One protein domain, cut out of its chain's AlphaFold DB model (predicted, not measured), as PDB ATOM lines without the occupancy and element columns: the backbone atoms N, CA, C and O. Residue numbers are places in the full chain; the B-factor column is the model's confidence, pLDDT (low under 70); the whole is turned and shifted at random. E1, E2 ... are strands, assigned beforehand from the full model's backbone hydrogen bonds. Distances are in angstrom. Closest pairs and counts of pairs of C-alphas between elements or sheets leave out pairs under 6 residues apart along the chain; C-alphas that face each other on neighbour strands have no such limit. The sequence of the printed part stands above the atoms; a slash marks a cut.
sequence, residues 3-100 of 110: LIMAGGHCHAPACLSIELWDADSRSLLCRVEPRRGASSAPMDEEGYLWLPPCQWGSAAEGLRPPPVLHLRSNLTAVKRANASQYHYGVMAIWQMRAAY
ATOM      1  N   LEU A   3     -29.683 -22.901  14.742       95.19
ATOM      2  CA  LEU A   3     -30.688 -23.745  14.078       95.19
ATOM      3  C   LEU A   3     -30.057 -25.071  13.643       95.19
ATOM      4  O   LEU A   3     -29.017 -25.068  12.998       95.19
ATOM      5  N   ILE A   4     -30.704 -26.189  13.967       96.19
ATOM      6  CA  ILE A   4     -30.273 -27.543  13.576       96.19
ATOM      7  C   ILE A   4     -31.141 -28.056  12.426       96.19
ATOM      8  O   ILE A   4     -30.656 -28.712  11.508       96.19
ATOM      9  N   MET A   5     -32.429 -27.707  12.438       96.88
ATOM     10  CA  MET A   5     -33.358 -28.083  11.382       96.88
ATOM     11  C   MET A   5     -34.487 -27.060  11.254       96.88
ATOM     12  O   MET A   5     -34.961 -26.520  12.257       96.88
ATOM     13  N   ALA A   6     -34.919 -26.813  10.017       97.50
ATOM     14  CA  ALA A   6     -36.131 -26.072   9.700       97.50
ATOM     15  C   ALA A   6     -36.894 -26.791   8.581       97.50
ATOM     16  O   ALA A   6     -36.437 -26.859   7.439       97.50
ATOM     17  N   GLY A   7     -38.059 -27.332   8.924       96.75
ATOM     18  CA  GLY A   7     -38.986 -27.969   8.000       96.75
ATOM     19  C   GLY A   7     -40.184 -27.069   7.748       96.75
ATOM     20  O   GLY A   7     -40.955 -26.788   8.664       96.75
ATOM     21  N   GLY A   8     -40.336 -26.615   6.507       95.75
ATOM     22  CA  GLY A   8     -41.543 -25.933   6.065       95.75
ATOM     23  C   GLY A   8     -42.579 -26.957   5.616       95.75
ATOM     24  O   GLY A   8     -42.298 -27.776   4.745       95.75
ATOM     25  N   HIS A   9     -43.774 -26.907   6.196       93.44
ATOM     26  CA  HIS A   9     -44.901 -27.748   5.803       93.44
ATOM     27  C   HIS A   9     -45.927 -26.929   5.019       93.44
ATOM     28  O   HIS A   9     -46.356 -25.852   5.444       93.44
ATOM     29  N   CYS A  10     -46.315 -27.451   3.859       90.56
ATOM     30  CA  CYS A  10     -47.307 -26.867   2.968       90.56
ATOM     31  C   CYS A  10     -48.089 -27.970   2.246       90.56
ATOM     32  O   CYS A  10     -47.604 -29.084   2.073       90.56
ATOM     33  N   HIS A  11     -49.310 -27.671   1.807       88.94
ATOM     34  CA  HIS A  11     -50.179 -28.679   1.189       88.94
ATOM     35  C   HIS A  11     -50.006 -28.754  -0.339       88.94
ATOM     36  O   HIS A  11     -49.988 -27.734  -1.038       88.94
ATOM     37  N   ALA A  12     -49.885 -29.980  -0.850       86.75
ATOM     38  CA  ALA A  12     -49.987 -30.313  -2.269       86.75
ATOM     39  C   ALA A  12     -51.455 -30.220  -2.750       86.75
ATOM     40  O   ALA A  12     -52.356 -30.297  -1.923       86.75
ATOM     41  N   PRO A  13     -51.732 -30.081  -4.062       87.38
ATOM     42  CA  PRO A  13     -50.785 -29.918  -5.167       87.38
ATOM     43  C   PRO A  13     -50.291 -28.476  -5.354       87.38
ATOM     44  O   PRO A  13     -49.368 -28.242  -6.131       87.38
ATOM     45  N   ALA A  14     -50.892 -27.501  -4.670       91.69
ATOM     46  CA  ALA A  14     -50.653 -26.092  -4.965       91.69
ATOM     47  C   ALA A  14     -49.295 -25.574  -4.468       91.69
ATOM     48  O   ALA A  14     -48.835 -24.551  -4.966       91.69
ATOM     49  N   CYS A  15     -48.659 -26.207  -3.476       92.12
ATOM     50  CA  CYS A  15     -47.377 -25.727  -2.963       92.12
ATOM     51  C   CYS A  15     -46.271 -25.775  -4.028       92.12
ATOM     52  O   CYS A  15     -46.056 -26.808  -4.655       92.12
ATOM     53  N   LEU A  16     -45.572 -24.650  -4.201       94.50
ATOM     54  CA  LEU A  16     -44.406 -24.528  -5.080       94.50
ATOM     55  C   LEU A  16     -43.112 -24.401  -4.279       94.50
ATOM     56  O   LEU A  16     -42.110 -25.011  -4.626       94.50
ATOM     57  N   SER A  17     -43.131 -23.608  -3.208       95.88
ATOM     58  CA  SER A  17     -42.009 -23.483  -2.283       95.88
ATOM     59  C   SER A  17     -42.436 -22.812  -0.983       95.88
ATOM     60  O   SER A  17     -43.464 -22.123  -0.919       95.88
ATOM     61  N   ILE A  18     -41.618 -22.988   0.050       97.31
ATOM     62  CA  ILE A  18     -41.694 -22.226   1.293       97.31
ATOM     63  C   ILE A  18     -40.280 -21.829   1.730       97.31
ATOM     64  O   ILE A  18     -39.364 -22.651   1.767       97.31
ATOM     65  N   GLU A  19     -40.093 -20.543   2.006       98.06
ATOM     66  CA  GLU A  19     -38.802 -19.935   2.327       98.06
ATOM     67  C   GLU A  19     -38.820 -19.305   3.715       98.06
ATOM     68  O   GLU A  19     -39.816 -18.690   4.104       98.06
ATOM     69  N   LEU A  20     -37.713 -19.452   4.438       98.00
ATOM     70  CA  LEU A  20     -37.440 -18.798   5.709       98.00
ATOM     71  C   LEU A  20     -36.259 -17.855   5.530       98.00
ATOM     72  O   LEU A  20     -35.156 -18.282   5.180       98.00
ATOM     73  N   TRP A  21     -36.500 -16.587   5.815       98.06
ATOM     74  CA  TRP A  21     -35.530 -15.513   5.713       98.06
ATOM     75  C   TRP A  21     -35.230 -14.948   7.094       98.06
ATOM     76  O   TRP A  21     -36.144 -14.753   7.896       98.06
ATOM     77  N   ASP A  22     -33.963 -14.639   7.339       97.38
ATOM     78  CA  ASP A  22     -33.584 -13.679   8.368       97.38
ATOM     79  C   ASP A  22     -33.745 -12.278   7.770       97.38
ATOM     80  O   ASP A  22     -33.015 -11.891   6.854       97.38
ATOM     81  N   ALA A  23     -34.749 -11.542   8.242       97.38
ATOM     82  CA  ALA A  23     -35.080 -10.222   7.720       97.38
ATOM     83  C   ALA A  23     -34.057  -9.160   8.143       97.38
ATOM     84  O   ALA A  23     -33.865  -8.190   7.410       97.38
ATOM     85  N   ASP A  24     -33.375  -9.362   9.275       96.50
ATOM     86  CA  ASP A  24     -32.387  -8.414   9.790       96.50
ATOM     87  C   ASP A  24     -31.124  -8.439   8.917       96.50
ATOM     88  O   ASP A  24     -30.607  -7.391   8.528       96.50
ATOM     89  N   SER A  25     -30.658  -9.639   8.545       95.25
ATOM     90  CA  SER A  25     -29.494  -9.822   7.661       95.25
ATOM     91  C   SER A  25     -29.839  -9.927   6.171       95.25
ATOM     92  O   SER A  25     -28.939  -9.937   5.330       95.25
ATOM     93  N   ARG A  26     -31.131 -10.007   5.827       95.88
ATOM     94  CA  ARG A  26     -31.647 -10.270   4.469       95.88
ATOM     95  C   ARG A  26     -31.104 -11.565   3.856       95.88
ATOM     96  O   ARG A  26     -30.962 -11.667   2.637       95.88
ATOM     97  N   SER A  27     -30.803 -12.556   4.690       96.00
ATOM     98  CA  SER A  27     -30.261 -13.838   4.247       96.00
ATOM     99  C   SER A  27     -31.341 -14.918   4.178       96.00
ATOM    100  O   SER A  27     -32.209 -15.032   5.048       96.00
ATOM    101  N   LEU A  28     -31.295 -15.732   3.121       97.31
ATOM    102  CA  LEU A  28     -32.138 -16.918   3.001       97.31
ATOM    103  C   LEU A  28     -31.563 -18.022   3.889       97.31
ATOM    104  O   LEU A  28     -30.483 -18.549   3.617       97.31
ATOM    105  N   LEU A  29     -32.304 -18.412   4.923       97.56
ATOM    106  CA  LEU A  29     -31.912 -19.503   5.810       97.56
ATOM    107  C   LEU A  29     -32.260 -20.850   5.174       97.56
ATOM    108  O   LEU A  29     -31.407 -21.731   5.033       97.56
ATOM    109  N   CYS A  30     -33.518 -21.005   4.763       97.75
ATOM    110  CA  CYS A  30     -34.040 -22.263   4.249       97.75
ATOM    111  C   CYS A  30     -35.024 -22.049   3.105       97.75
ATOM    112  O   CYS A  30     -35.891 -21.184   3.189       97.75
ATOM    113  N   ARG A  31     -34.936 -22.890   2.074       97.31
ATOM    114  CA  ARG A  31     -35.944 -23.023   1.024       97.31
ATOM    115  C   ARG A  31     -36.300 -24.494   0.890       97.31
ATOM    116  O   ARG A  31     -35.428 -25.308   0.603       97.31
ATOM    117  N   VAL A  32     -37.572 -24.809   1.100       96.62
ATOM    118  CA  VAL A  32     -38.124 -26.151   0.906       96.62
ATOM    119  C   VAL A  32     -38.913 -26.162  -0.394       96.62
ATOM    120  O   VAL A  32     -39.804 -25.333  -0.599       96.62
ATOM    121  N   GLU A  33     -38.578 -27.113  -1.259       95.38
ATOM    122  CA  GLU A  33     -39.274 -27.372  -2.515       95.38
ATOM    123  C   GLU A  33     -39.919 -28.761  -2.447       95.38
ATOM    124  O   GLU A  33     -39.227 -29.736  -2.136       95.38
ATOM    125  N   PRO A  34     -41.238 -28.869  -2.689       92.31
ATOM    126  CA  PRO A  34     -41.932 -30.143  -2.658       92.31
ATOM    127  C   PRO A  34     -41.423 -31.058  -3.762       92.31
ATOM    128  O   PRO A  34     -41.332 -30.668  -4.926       92.31
ATOM    129  N   ARG A  35     -41.160 -32.308  -3.397       90.69
ATOM    130  CA  ARG A  35     -40.895 -33.394  -4.334       90.69
ATOM    131  C   ARG A  35     -42.149 -34.240  -4.454       90.69
ATOM    132  O   ARG A  35     -42.681 -34.718  -3.452       90.69
ATOM    133  N   ARG A  36     -42.643 -34.368  -5.682       84.56
ATOM    134  CA  ARG A  36     -43.764 -35.246  -5.997       84.56
ATOM    135  C   ARG A  36     -43.249 -36.633  -6.335       84.56
ATOM    136  O   ARG A  36     -42.245 -36.743  -7.034       84.56
ATOM    137  N   GLY A  37     -43.967 -37.643  -5.863       87.19
ATOM    138  CA  GLY A  37     -43.829 -38.995  -6.371       87.19
ATOM    139  C   GLY A  37     -44.287 -39.105  -7.828       87.19
ATOM    140  O   GLY A  37     -45.001 -38.232  -8.336       87.19
ATOM    141  N   ALA A  38     -43.856 -40.171  -8.494       89.50
ATOM    142  CA  ALA A  38     -44.172 -40.491  -9.882       89.50
ATOM    143  C   ALA A  38     -45.337 -41.490 -10.030       89.50
ATOM    144  O   ALA A  38     -45.853 -41.654 -11.133       89.50
ATOM    145  N   SER A  39     -45.788 -42.105  -8.933       90.94
ATOM    146  CA  SER A  39     -46.850 -43.118  -8.934       90.94
ATOM    147  C   SER A  39     -48.132 -42.641  -8.246       90.94
ATOM    148  O   SER A  39     -48.122 -41.772  -7.371       90.94
ATOM    149  N   SER A  40     -49.255 -43.230  -8.652       88.38
ATOM    150  CA  SER A  40     -50.562 -43.101  -7.998       88.38
ATOM    151  C   SER A  40     -51.066 -44.432  -7.431       88.38
ATOM    152  O   SER A  40     -52.238 -44.534  -7.065       88.38
ATOM    153  N   ALA A  41     -50.221 -45.468  -7.411       92.88
ATOM    154  CA  ALA A  41     -50.571 -46.757  -6.837       92.88
ATOM    155  C   ALA A  41     -50.696 -46.648  -5.302       92.88
ATOM    156  O   ALA A  41     -49.902 -45.952  -4.662       92.88
ATOM    157  N   PRO A  42     -51.686 -47.309  -4.676       87.94
ATOM    158  CA  PRO A  42     -51.789 -47.341  -3.221       87.94
ATOM    159  C   PRO A  42     -50.564 -48.011  -2.588       87.94
ATOM    160  O   PRO A  42     -50.146 -49.071  -3.048       87.94
ATOM    161  N   MET A  43     -50.061 -47.441  -1.487       87.12
ATOM    162  CA  MET A  43     -48.945 -47.994  -0.696       87.12
ATOM    163  C   MET A  43     -47.624 -48.139  -1.474       87.12
ATOM    164  O   MET A  43     -46.809 -49.001  -1.153       87.12
ATOM    165  N   ASP A  44     -47.419 -47.300  -2.487       88.31
ATOM    166  CA  ASP A  44     -46.199 -47.269  -3.284       88.31
ATOM    167  C   ASP A  44     -45.305 -46.088  -2.880       88.31
ATOM    168  O   ASP A  44     -45.727 -44.928  -2.887       88.31
ATOM    169  N   GLU A  45     -44.050 -46.394  -2.556       89.56
ATOM    170  CA  GLU A  45     -43.024 -45.406  -2.219       89.56
ATOM    171  C   GLU A  45     -42.676 -44.505  -3.413       89.56
ATOM    172  O   GLU A  45     -42.298 -43.348  -3.225       89.56
ATOM    173  N   GLU A  46     -42.871 -44.968  -4.654       91.25
ATOM    174  CA  GLU A  46     -42.695 -44.127  -5.840       91.25
ATOM    175  C   GLU A  46     -43.711 -42.972  -5.869       91.25
ATOM    176  O   GLU A  46     -43.430 -41.921  -6.440       91.25
ATOM    177  N   GLY A  47     -44.870 -43.114  -5.217       87.44
ATOM    178  CA  GLY A  47     -45.892 -42.072  -5.082       87.44
ATOM    179  C   GLY A  47     -45.661 -41.102  -3.917       87.44
ATOM    180  O   GLY A  47     -46.449 -40.169  -3.728       87.44
ATOM    181  N   TYR A  48     -44.596 -41.290  -3.130       85.62
ATOM    182  CA  TYR A  48     -44.394 -40.551  -1.890       85.62
ATOM    183  C   TYR A  48     -44.178 -39.047  -2.127       85.62
ATOM    184  O   TYR A  48     -43.325 -38.611  -2.904       85.62
ATOM    185  N   LEU A  49     -44.958 -38.224  -1.421       87.94
ATOM    186  CA  LEU A  49     -44.829 -36.767  -1.416       87.94
ATOM    187  C   LEU A  49     -43.884 -36.347  -0.298       87.94
ATOM    188  O   LEU A  49     -44.113 -36.663   0.867       87.94
ATOM    189  N   TRP A  50     -42.859 -35.570  -0.635       89.94
ATOM    190  CA  TRP A  50     -41.833 -35.194   0.329       89.94
ATOM    191  C   TRP A  50     -41.553 -33.692   0.349       89.94
ATOM    192  O   TRP A  50     -41.419 -33.040  -0.686       89.94
ATOM    193  N   LEU A  51     -41.425 -33.148   1.559       93.56
ATOM    194  CA  LEU A  51     -40.952 -31.794   1.839       93.56
ATOM    195  C   LEU A  51     -39.611 -31.895   2.583       93.56
ATOM    196  O   LEU A  51     -39.610 -32.024   3.810       93.56
ATOM    197  N   PRO A  52     -38.467 -31.891   1.874       93.88
ATOM    198  CA  PRO A  52     -37.157 -32.029   2.501       93.88
ATOM    199  C   PRO A  52     -36.868 -30.833   3.420       93.88
ATOM    200  O   PRO A  52     -36.804 -29.703   2.932       93.88
ATOM    201  N   PRO A  53     -36.665 -31.036   4.735       95.94
ATOM    202  CA  PRO A  53     -36.303 -29.941   5.623       95.94
ATOM    203  C   PRO A  53     -34.872 -29.476   5.341       95.94
ATOM    204  O   PRO A  53     -34.010 -30.264   4.942       95.94
ATOM    205  N   CYS A  54     -34.581 -28.212   5.639       96.94
ATOM    206  CA  CYS A  54     -33.195 -27.777   5.732       96.94
ATOM    207  C   CYS A  54     -32.589 -28.311   7.023       96.94
ATOM    208  O   CYS A  54     -33.186 -28.189   8.095       96.94
ATOM    209  N   GLN A  55     -31.396 -28.877   6.906       96.88
ATOM    210  CA  GLN A  55     -30.625 -29.409   8.018       96.88
ATOM    211  C   GLN A  55     -29.253 -28.749   8.026       96.88
ATOM    212  O   GLN A  55     -28.685 -28.452   6.970       96.88
ATOM    213  N   TRP A  56     -28.742 -28.510   9.227       96.81
ATOM    214  CA  TRP A  56     -27.428 -27.927   9.444       96.81
ATOM    215  C   TRP A  56     -26.653 -28.756  10.458       96.81
ATOM    216  O   TRP A  56     -27.234 -29.355  11.360       96.81
ATOM    217  N   GLY A  57     -25.336 -28.763  10.308       94.69
ATOM    218  CA  GLY A  57     -24.441 -29.598  11.093       94.69
ATOM    219  C   GLY A  57     -22.991 -29.248  10.808       94.69
ATOM    220  O   GLY A  57     -22.656 -28.084  10.578       94.69
ATOM    221  N   SER A  58     -22.123 -30.247  10.842       94.56
ATOM    222  CA  SER A  58     -20.700 -30.085  10.566       94.56
ATOM    223  C   SER A  58     -20.355 -30.369   9.104       94.56
ATOM    224  O   SER A  58     -21.037 -31.121   8.406       94.56
ATOM    225  N   ALA A  59     -19.220 -29.826   8.655       95.00
ATOM    226  CA  ALA A  59     -18.663 -30.170   7.350       95.00
ATOM    227  C   ALA A  59     -18.289 -31.663   7.249       95.00
ATOM    228  O   ALA A  59     -18.359 -32.228   6.163       95.00
ATOM    229  N   ALA A  60     -17.945 -32.313   8.370       96.69
ATOM    230  CA  ALA A  60     -17.658 -33.749   8.419       96.69
ATOM    231  C   ALA A  60     -18.894 -34.609   8.094       96.69
ATOM    232  O   ALA A  60     -18.758 -35.698   7.550       96.69
ATOM    233  N   GLU A  61     -20.096 -34.096   8.368       94.75
ATOM    234  CA  GLU A  61     -21.375 -34.712   7.991       94.75
ATOM    235  C   GLU A  61     -21.838 -34.285   6.583       94.75
ATOM    236  O   GLU A  61     -22.927 -34.653   6.147       94.75
ATOM    237  N   GLY A  62     -21.048 -33.472   5.872       95.81
ATOM    238  CA  GLY A  62     -21.428 -32.884   4.585       95.81
ATOM    239  C   GLY A  62     -22.500 -31.793   4.693       95.81
ATOM    240  O   GLY A  62     -23.140 -31.456   3.698       95.81
ATOM    241  N   LEU A  63     -22.720 -31.237   5.890       95.44
ATOM    242  CA  LEU A  63     -23.756 -30.242   6.150       95.44
ATOM    243  C   LEU A  63     -23.184 -28.824   6.228       95.44
ATOM    244  O   LEU A  63     -22.027 -28.589   6.576       95.44
ATOM    245  N   ARG A  64     -24.043 -27.845   5.930       94.75
ATOM    246  CA  ARG A  64     -23.728 -26.429   6.152       94.75
ATOM    247  C   ARG A  64     -23.718 -26.134   7.657       94.75
ATOM    248  O   ARG A  64     -24.560 -26.690   8.368       94.75
ATOM    249  N   PRO A  65     -22.847 -25.225   8.135       95.25
ATOM    250  CA  PRO A  65     -22.834 -24.837   9.539       95.25
ATOM    251  C   PRO A  65     -24.185 -24.242   9.968       95.25
ATOM    252  O   PRO A  65     -24.844 -23.570   9.164       95.25
ATOM    253  N   PRO A  66     -24.606 -24.460  11.226       95.50
ATOM    254  CA  PRO A  66     -25.882 -23.968  11.725       95.50
ATOM    255  C   PRO A  66     -25.882 -22.438  11.831       95.50
ATOM    256  O   PRO A  66     -24.995 -21.879  12.487       95.50
ATOM    257  N   PRO A  67     -26.874 -21.737  11.247       95.19
ATOM    258  CA  PRO A  67     -26.981 -20.296  11.405       95.19
ATOM    259  C   PRO A  67     -27.281 -19.958  12.869       95.19
ATOM    260  O   PRO A  67     -28.048 -20.646  13.554       95.19
ATOM    261  N   VAL A  68     -26.657 -18.883  13.350       94.19
ATOM    262  CA  VAL A  68     -26.855 -18.361  14.702       94.19
ATOM    263  C   VAL A  68     -27.845 -17.208  14.625       94.19
ATOM    264  O   VAL A  68     -27.544 -16.175  14.041       94.19
ATOM    265  N   LEU A  69     -29.009 -17.377  15.243       93.38
ATOM    266  CA  LEU A  69     -30.038 -16.345  15.337       93.38
ATOM    267  C   LEU A  69     -30.092 -15.766  16.745       93.38
ATOM    268  O   LEU A  69     -29.975 -16.498  17.737       93.38
ATOM    269  N   HIS A  70     -30.320 -14.463  16.856       92.00
ATOM    270  CA  HIS A  70     -30.648 -13.853  18.136       92.00
ATOM    271  C   HIS A  70     -32.090 -14.220  18.521       92.00
ATOM    272  O   HIS A  70     -32.940 -14.429  17.661       92.00
ATOM    273  N   LEU A  71     -32.416 -14.258  19.818       91.00
ATOM    274  CA  LEU A  71     -33.795 -14.536  20.273       91.00
ATOM    275  C   LEU A  71     -34.808 -13.450  19.873       91.00
ATOM    276  O   LEU A  71     -36.007 -13.629  20.042       91.00
ATOM    277  N   ARG A  72     -34.311 -12.315  19.375       94.56
ATOM    278  CA  ARG A  72     -35.099 -11.178  18.887       94.56
ATOM    279  C   ARG A  72     -34.957 -10.968  17.379       94.56
ATOM    280  O   ARG A  72     -35.358  -9.919  16.898       94.56
ATOM    281  N   SER A  73     -34.334 -11.911  16.668       94.69
ATOM    282  CA  SER A  73     -34.191 -11.805  15.217       94.69
ATOM    283  C   SER A  73     -35.559 -11.801  14.542       94.69
ATOM    284  O   SER A  73     -36.433 -12.593  14.911       94.69
ATOM    285  N   ASN A  74     -35.734 -10.945  13.541       97.62
ATOM    286  CA  ASN A  74     -36.948 -10.913  12.739       97.62
ATOM    287  C   ASN A  74     -36.872 -11.965  11.636       97.62
ATOM    288  O   ASN A  74     -35.995 -11.930  10.776       97.62
ATOM    289  N   LEU A  75     -37.825 -12.895  11.634       96.81
ATOM    290  CA  LEU A  75     -37.918 -13.930  10.609       96.81
ATOM    291  C   LEU A  75     -39.088 -13.644   9.674       96.81
ATOM    292  O   LEU A  75     -40.187 -13.322  10.118       96.81
ATOM    293  N   THR A  76     -38.859 -13.799   8.371       97.25
ATOM    294  CA  THR A  76     -39.906 -13.700   7.348       97.25
ATOM    295  C   THR A  76     -40.105 -15.051   6.680       97.25
ATOM    296  O   THR A  76     -39.155 -15.666   6.198       97.25
ATOM    297  N   ALA A  77     -41.357 -15.504   6.623       96.75
ATOM    298  CA  ALA A  77     -41.746 -16.705   5.901       96.75
ATOM    299  C   ALA A  77     -42.464 -16.331   4.599       96.75
ATOM    300  O   ALA A  77     -43.429 -15.569   4.620       96.75
ATOM    301  N   VAL A  78     -42.030 -16.899   3.474       96.81
ATOM    302  CA  VAL A  78     -42.669 -16.691   2.167       96.81
ATOM    303  C   VAL A  78     -43.083 -18.036   1.592       96.81
ATOM    304  O   VAL A  78     -42.236 -18.855   1.246       96.81
ATOM    305  N   LYS A  79     -44.392 -18.266   1.458       95.69
ATOM    306  CA  LYS A  79     -44.943 -19.449   0.787       95.69
ATOM    307  C   LYS A  79     -45.462 -19.072  -0.593       95.69
ATOM    308  O   LYS A  79     -46.260 -18.147  -0.723       95.69
ATOM    309  N   ARG A  80     -45.065 -19.828  -1.617       95.50
ATOM    310  CA  ARG A  80     -45.555 -19.668  -2.993       95.50
ATOM    311  C   ARG A  80     -46.478 -20.816  -3.366       95.50
ATOM    312  O   ARG A  80     -46.230 -21.976  -3.027       95.50
ATOM    313  N   ALA A  81     -47.572 -20.476  -4.039       94.25
ATOM    314  CA  ALA A  81     -48.614 -21.414  -4.429       94.25
ATOM    315  C   ALA A  81     -49.000 -21.216  -5.894       94.25
ATOM    316  O   ALA A  81     -49.077 -20.080  -6.353       94.25
ATOM    317  N   ASN A  82     -49.286 -22.305  -6.598       93.25
ATOM    318  CA  ASN A  82     -49.864 -22.251  -7.931       93.25
ATOM    319  C   ASN A  82     -51.361 -21.923  -7.830       93.25
ATOM    320  O   ASN A  82     -52.147 -22.761  -7.391       93.25
ATOM    321  N   ALA A  83     -51.742 -20.712  -8.243       92.69
ATOM    322  CA  ALA A  83     -53.122 -20.226  -8.183       92.69
ATOM    323  C   ALA A  83     -54.075 -20.933  -9.164       92.69
ATOM    324  O   ALA A  83     -55.286 -20.870  -8.982       92.69
ATOM    325  N   SER A  84     -53.551 -21.648 -10.164       94.31
ATOM    326  CA  SER A  84     -54.362 -22.446 -11.092       94.31
ATOM    327  C   SER A  84     -54.764 -23.810 -10.517       94.31
ATOM    328  O   SER A  84     -55.468 -24.570 -11.174       94.31
ATOM    329  N   GLN A  85     -54.285 -24.164  -9.320       90.62
ATOM    330  CA  GLN A  85     -54.644 -25.402  -8.632       90.62
ATOM    331  C   GLN A  85     -55.715 -25.108  -7.583       90.62
ATOM    332  O   GLN A  85     -55.456 -24.405  -6.605       90.62
ATOM    333  N   TYR A  86     -56.907 -25.667  -7.776       88.12
ATOM    334  CA  TYR A  86     -57.985 -25.540  -6.803       88.12
ATOM    335  C   TYR A  86     -57.601 -26.190  -5.468       88.12
ATOM    336  O   TYR A  86     -57.135 -27.331  -5.430       88.12
ATOM    337  N   HIS A  87     -57.795 -25.462  -4.369       85.81
ATOM    338  CA  HIS A  87     -57.490 -25.940  -3.026       85.81
ATOM    339  C   HIS A  87     -58.346 -25.196  -1.987       85.81
ATOM    340  O   HIS A  87     -58.309 -23.970  -1.936       85.81
ATOM    341  N   TYR A  88     -59.080 -25.918  -1.130       85.25
ATOM    342  CA  TYR A  88     -60.029 -25.325  -0.163       85.25
ATOM    343  C   TYR A  88     -59.377 -24.447   0.916       85.25
ATOM    344  O   TYR A  88     -60.008 -23.548   1.462       85.25
ATOM    345  N   GLY A  89     -58.113 -24.702   1.239       83.12
ATOM    346  CA  GLY A  89     -57.353 -23.884   2.176       83.12
ATOM    347  C   GLY A  89     -55.870 -24.186   2.099       83.12
ATOM    348  O   GLY A  89     -55.474 -25.344   2.003       83.12
ATOM    349  N   VAL A  90     -55.032 -23.157   2.109       85.69
ATOM    350  CA  VAL A  90     -53.580 -23.327   2.042       85.69
ATOM    351  C   VAL A  90     -52.964 -23.229   3.433       85.69
ATOM    352  O   VAL A  90     -53.269 -22.314   4.186       85.69
ATOM    353  N   MET A  91     -52.067 -24.159   3.755       86.94
ATOM    354  CA  MET A  91     -51.261 -24.125   4.976       86.94
ATOM    355  C   MET A  91     -49.823 -23.711   4.656       86.94
ATOM    356  O   MET A  91     -49.278 -24.079   3.609       86.94
ATOM    357  N   ALA A  92     -49.222 -22.962   5.575       90.81
ATOM    358  CA  ALA A  92     -47.791 -22.722   5.652       90.81
ATOM    359  C   ALA A  92     -47.407 -22.686   7.134       90.81
ATOM    360  O   ALA A  92     -47.870 -21.819   7.871       90.81
ATOM    361  N   ILE A  93     -46.603 -23.647   7.576       94.56
ATOM    362  CA  ILE A  93     -46.129 -23.727   8.960       94.56
ATOM    363  C   ILE A  93     -44.663 -24.138   8.975       94.56
ATOM    364  O   ILE A  93     -44.203 -24.866   8.096       94.56
ATOM    365  N   TRP A  94     -43.933 -23.670   9.981       96.25
ATOM    366  CA  TRP A  94     -42.545 -24.043  10.217       96.25
ATOM    367  C   TRP A  94     -42.430 -24.923  11.455       96.25
ATOM    368  O   TRP A  94     -42.873 -24.551  12.538       96.25
ATOM    369  N   GLN A  95     -41.784 -26.074  11.294       95.75
ATOM    370  CA  GLN A  95     -41.326 -26.929  12.381       95.75
ATOM    371  C   GLN A  95     -39.810 -26.777  12.481       95.75
ATOM    372  O   GLN A  95     -39.083 -27.152  11.562       95.75
ATOM    373  N   MET A  96     -39.321 -26.187  13.571       96.06
ATOM    374  CA  MET A  96     -37.903 -25.855  13.723       96.06
ATOM    375  C   MET A  96     -37.322 -26.441  15.003       96.06
ATOM    376  O   MET A  96     -37.999 -26.528  16.027       96.06
ATOM    377  N   ARG A  97     -36.043 -26.817  14.945       96.00
ATOM    378  CA  ARG A  97     -35.256 -27.266  16.097       96.00
ATOM    379  C   ARG A  97     -33.975 -26.456  16.186       96.00
ATOM    380  O   ARG A  97     -33.288 -26.255  15.183       96.00
ATOM    381  N   ALA A  98     -33.650 -26.012  17.393       94.44
ATOM    382  CA  ALA A  98     -32.476 -25.199  17.655       94.44
ATOM    383  C   ALA A  98     -31.882 -25.526  19.026       94.44
ATOM    384  O   ALA A  98     -32.602 -25.928  19.937       94.44
ATOM    385  N   ALA A  99     -30.581 -25.296  19.174       92.62
ATOM    386  CA  ALA A  99     -29.893 -25.344  20.459       92.62
ATOM    387  C   ALA A  99     -29.515 -23.933  20.922       92.62
ATOM    388  O   ALA A  99     -29.285 -23.029  20.108       92.62
ATOM    389  N   TYR A 100     -29.408 -23.720  22.233       92.75
ATOM    390  CA  TYR A 100     -28.798 -22.495  22.739       92.75
ATOM    391  C   TYR A 100     -27.332 -22.443  22.309       92.75
ATOM    392  O   TYR A 100     -26.573 -23.396  22.468       92.75
TER     393      TYR A 100
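AT A GLANCE: This is residues 3 to 100 of the 110 residues of the protein "Hypothetical protein" of Brandtodinium nutricula (UniProt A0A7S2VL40). With little regular structure, this domain is a small sandwich: the sheet E3 E2 E4 lies face to face with the pair E1 E5, and the long unnamed stretch 33 to 74 pairs briefly with E1 through residues 54 to 55. The printed part has 98 residues, 37 of them in five named strands, E1 to E5 along the chain; it is all strand, both sheets antiparallel. It is only just loose, close to compact, with radius of gyration of the C-alphas 15.5 A and spans 43 by 32 by 17 A.

IN THESE COORDINATES: E2 is residues 15 to 22, 21.5 A; E3 27 to 32; E4 75 to 81. E1, residues 3 to 10, begins at C-alpha 3 (-30.688, -23.745, 14.078). E5, residues 92 to 99, 23.4 A, ends at C-alpha 99 (-29.893, -25.344, 20.459).

HOW THE PARTS SIT: E2 forms a hairpin with E3 (N 20 and O 30, 2.8 A within hydrogen-bond range) and pairs with E4 (N 19 and O 78, 2.8 A). E1 pairs with E5 (N 7 and O 95, 2.8 A). The closest C-alphas of E1 and E2 are Gly 8 and Ile 18, 6.0 A. E3 and E5 are apart.

THE WHOLE: The printed part has no cut; the link E3 to E4 is long. No printed residue is under 70.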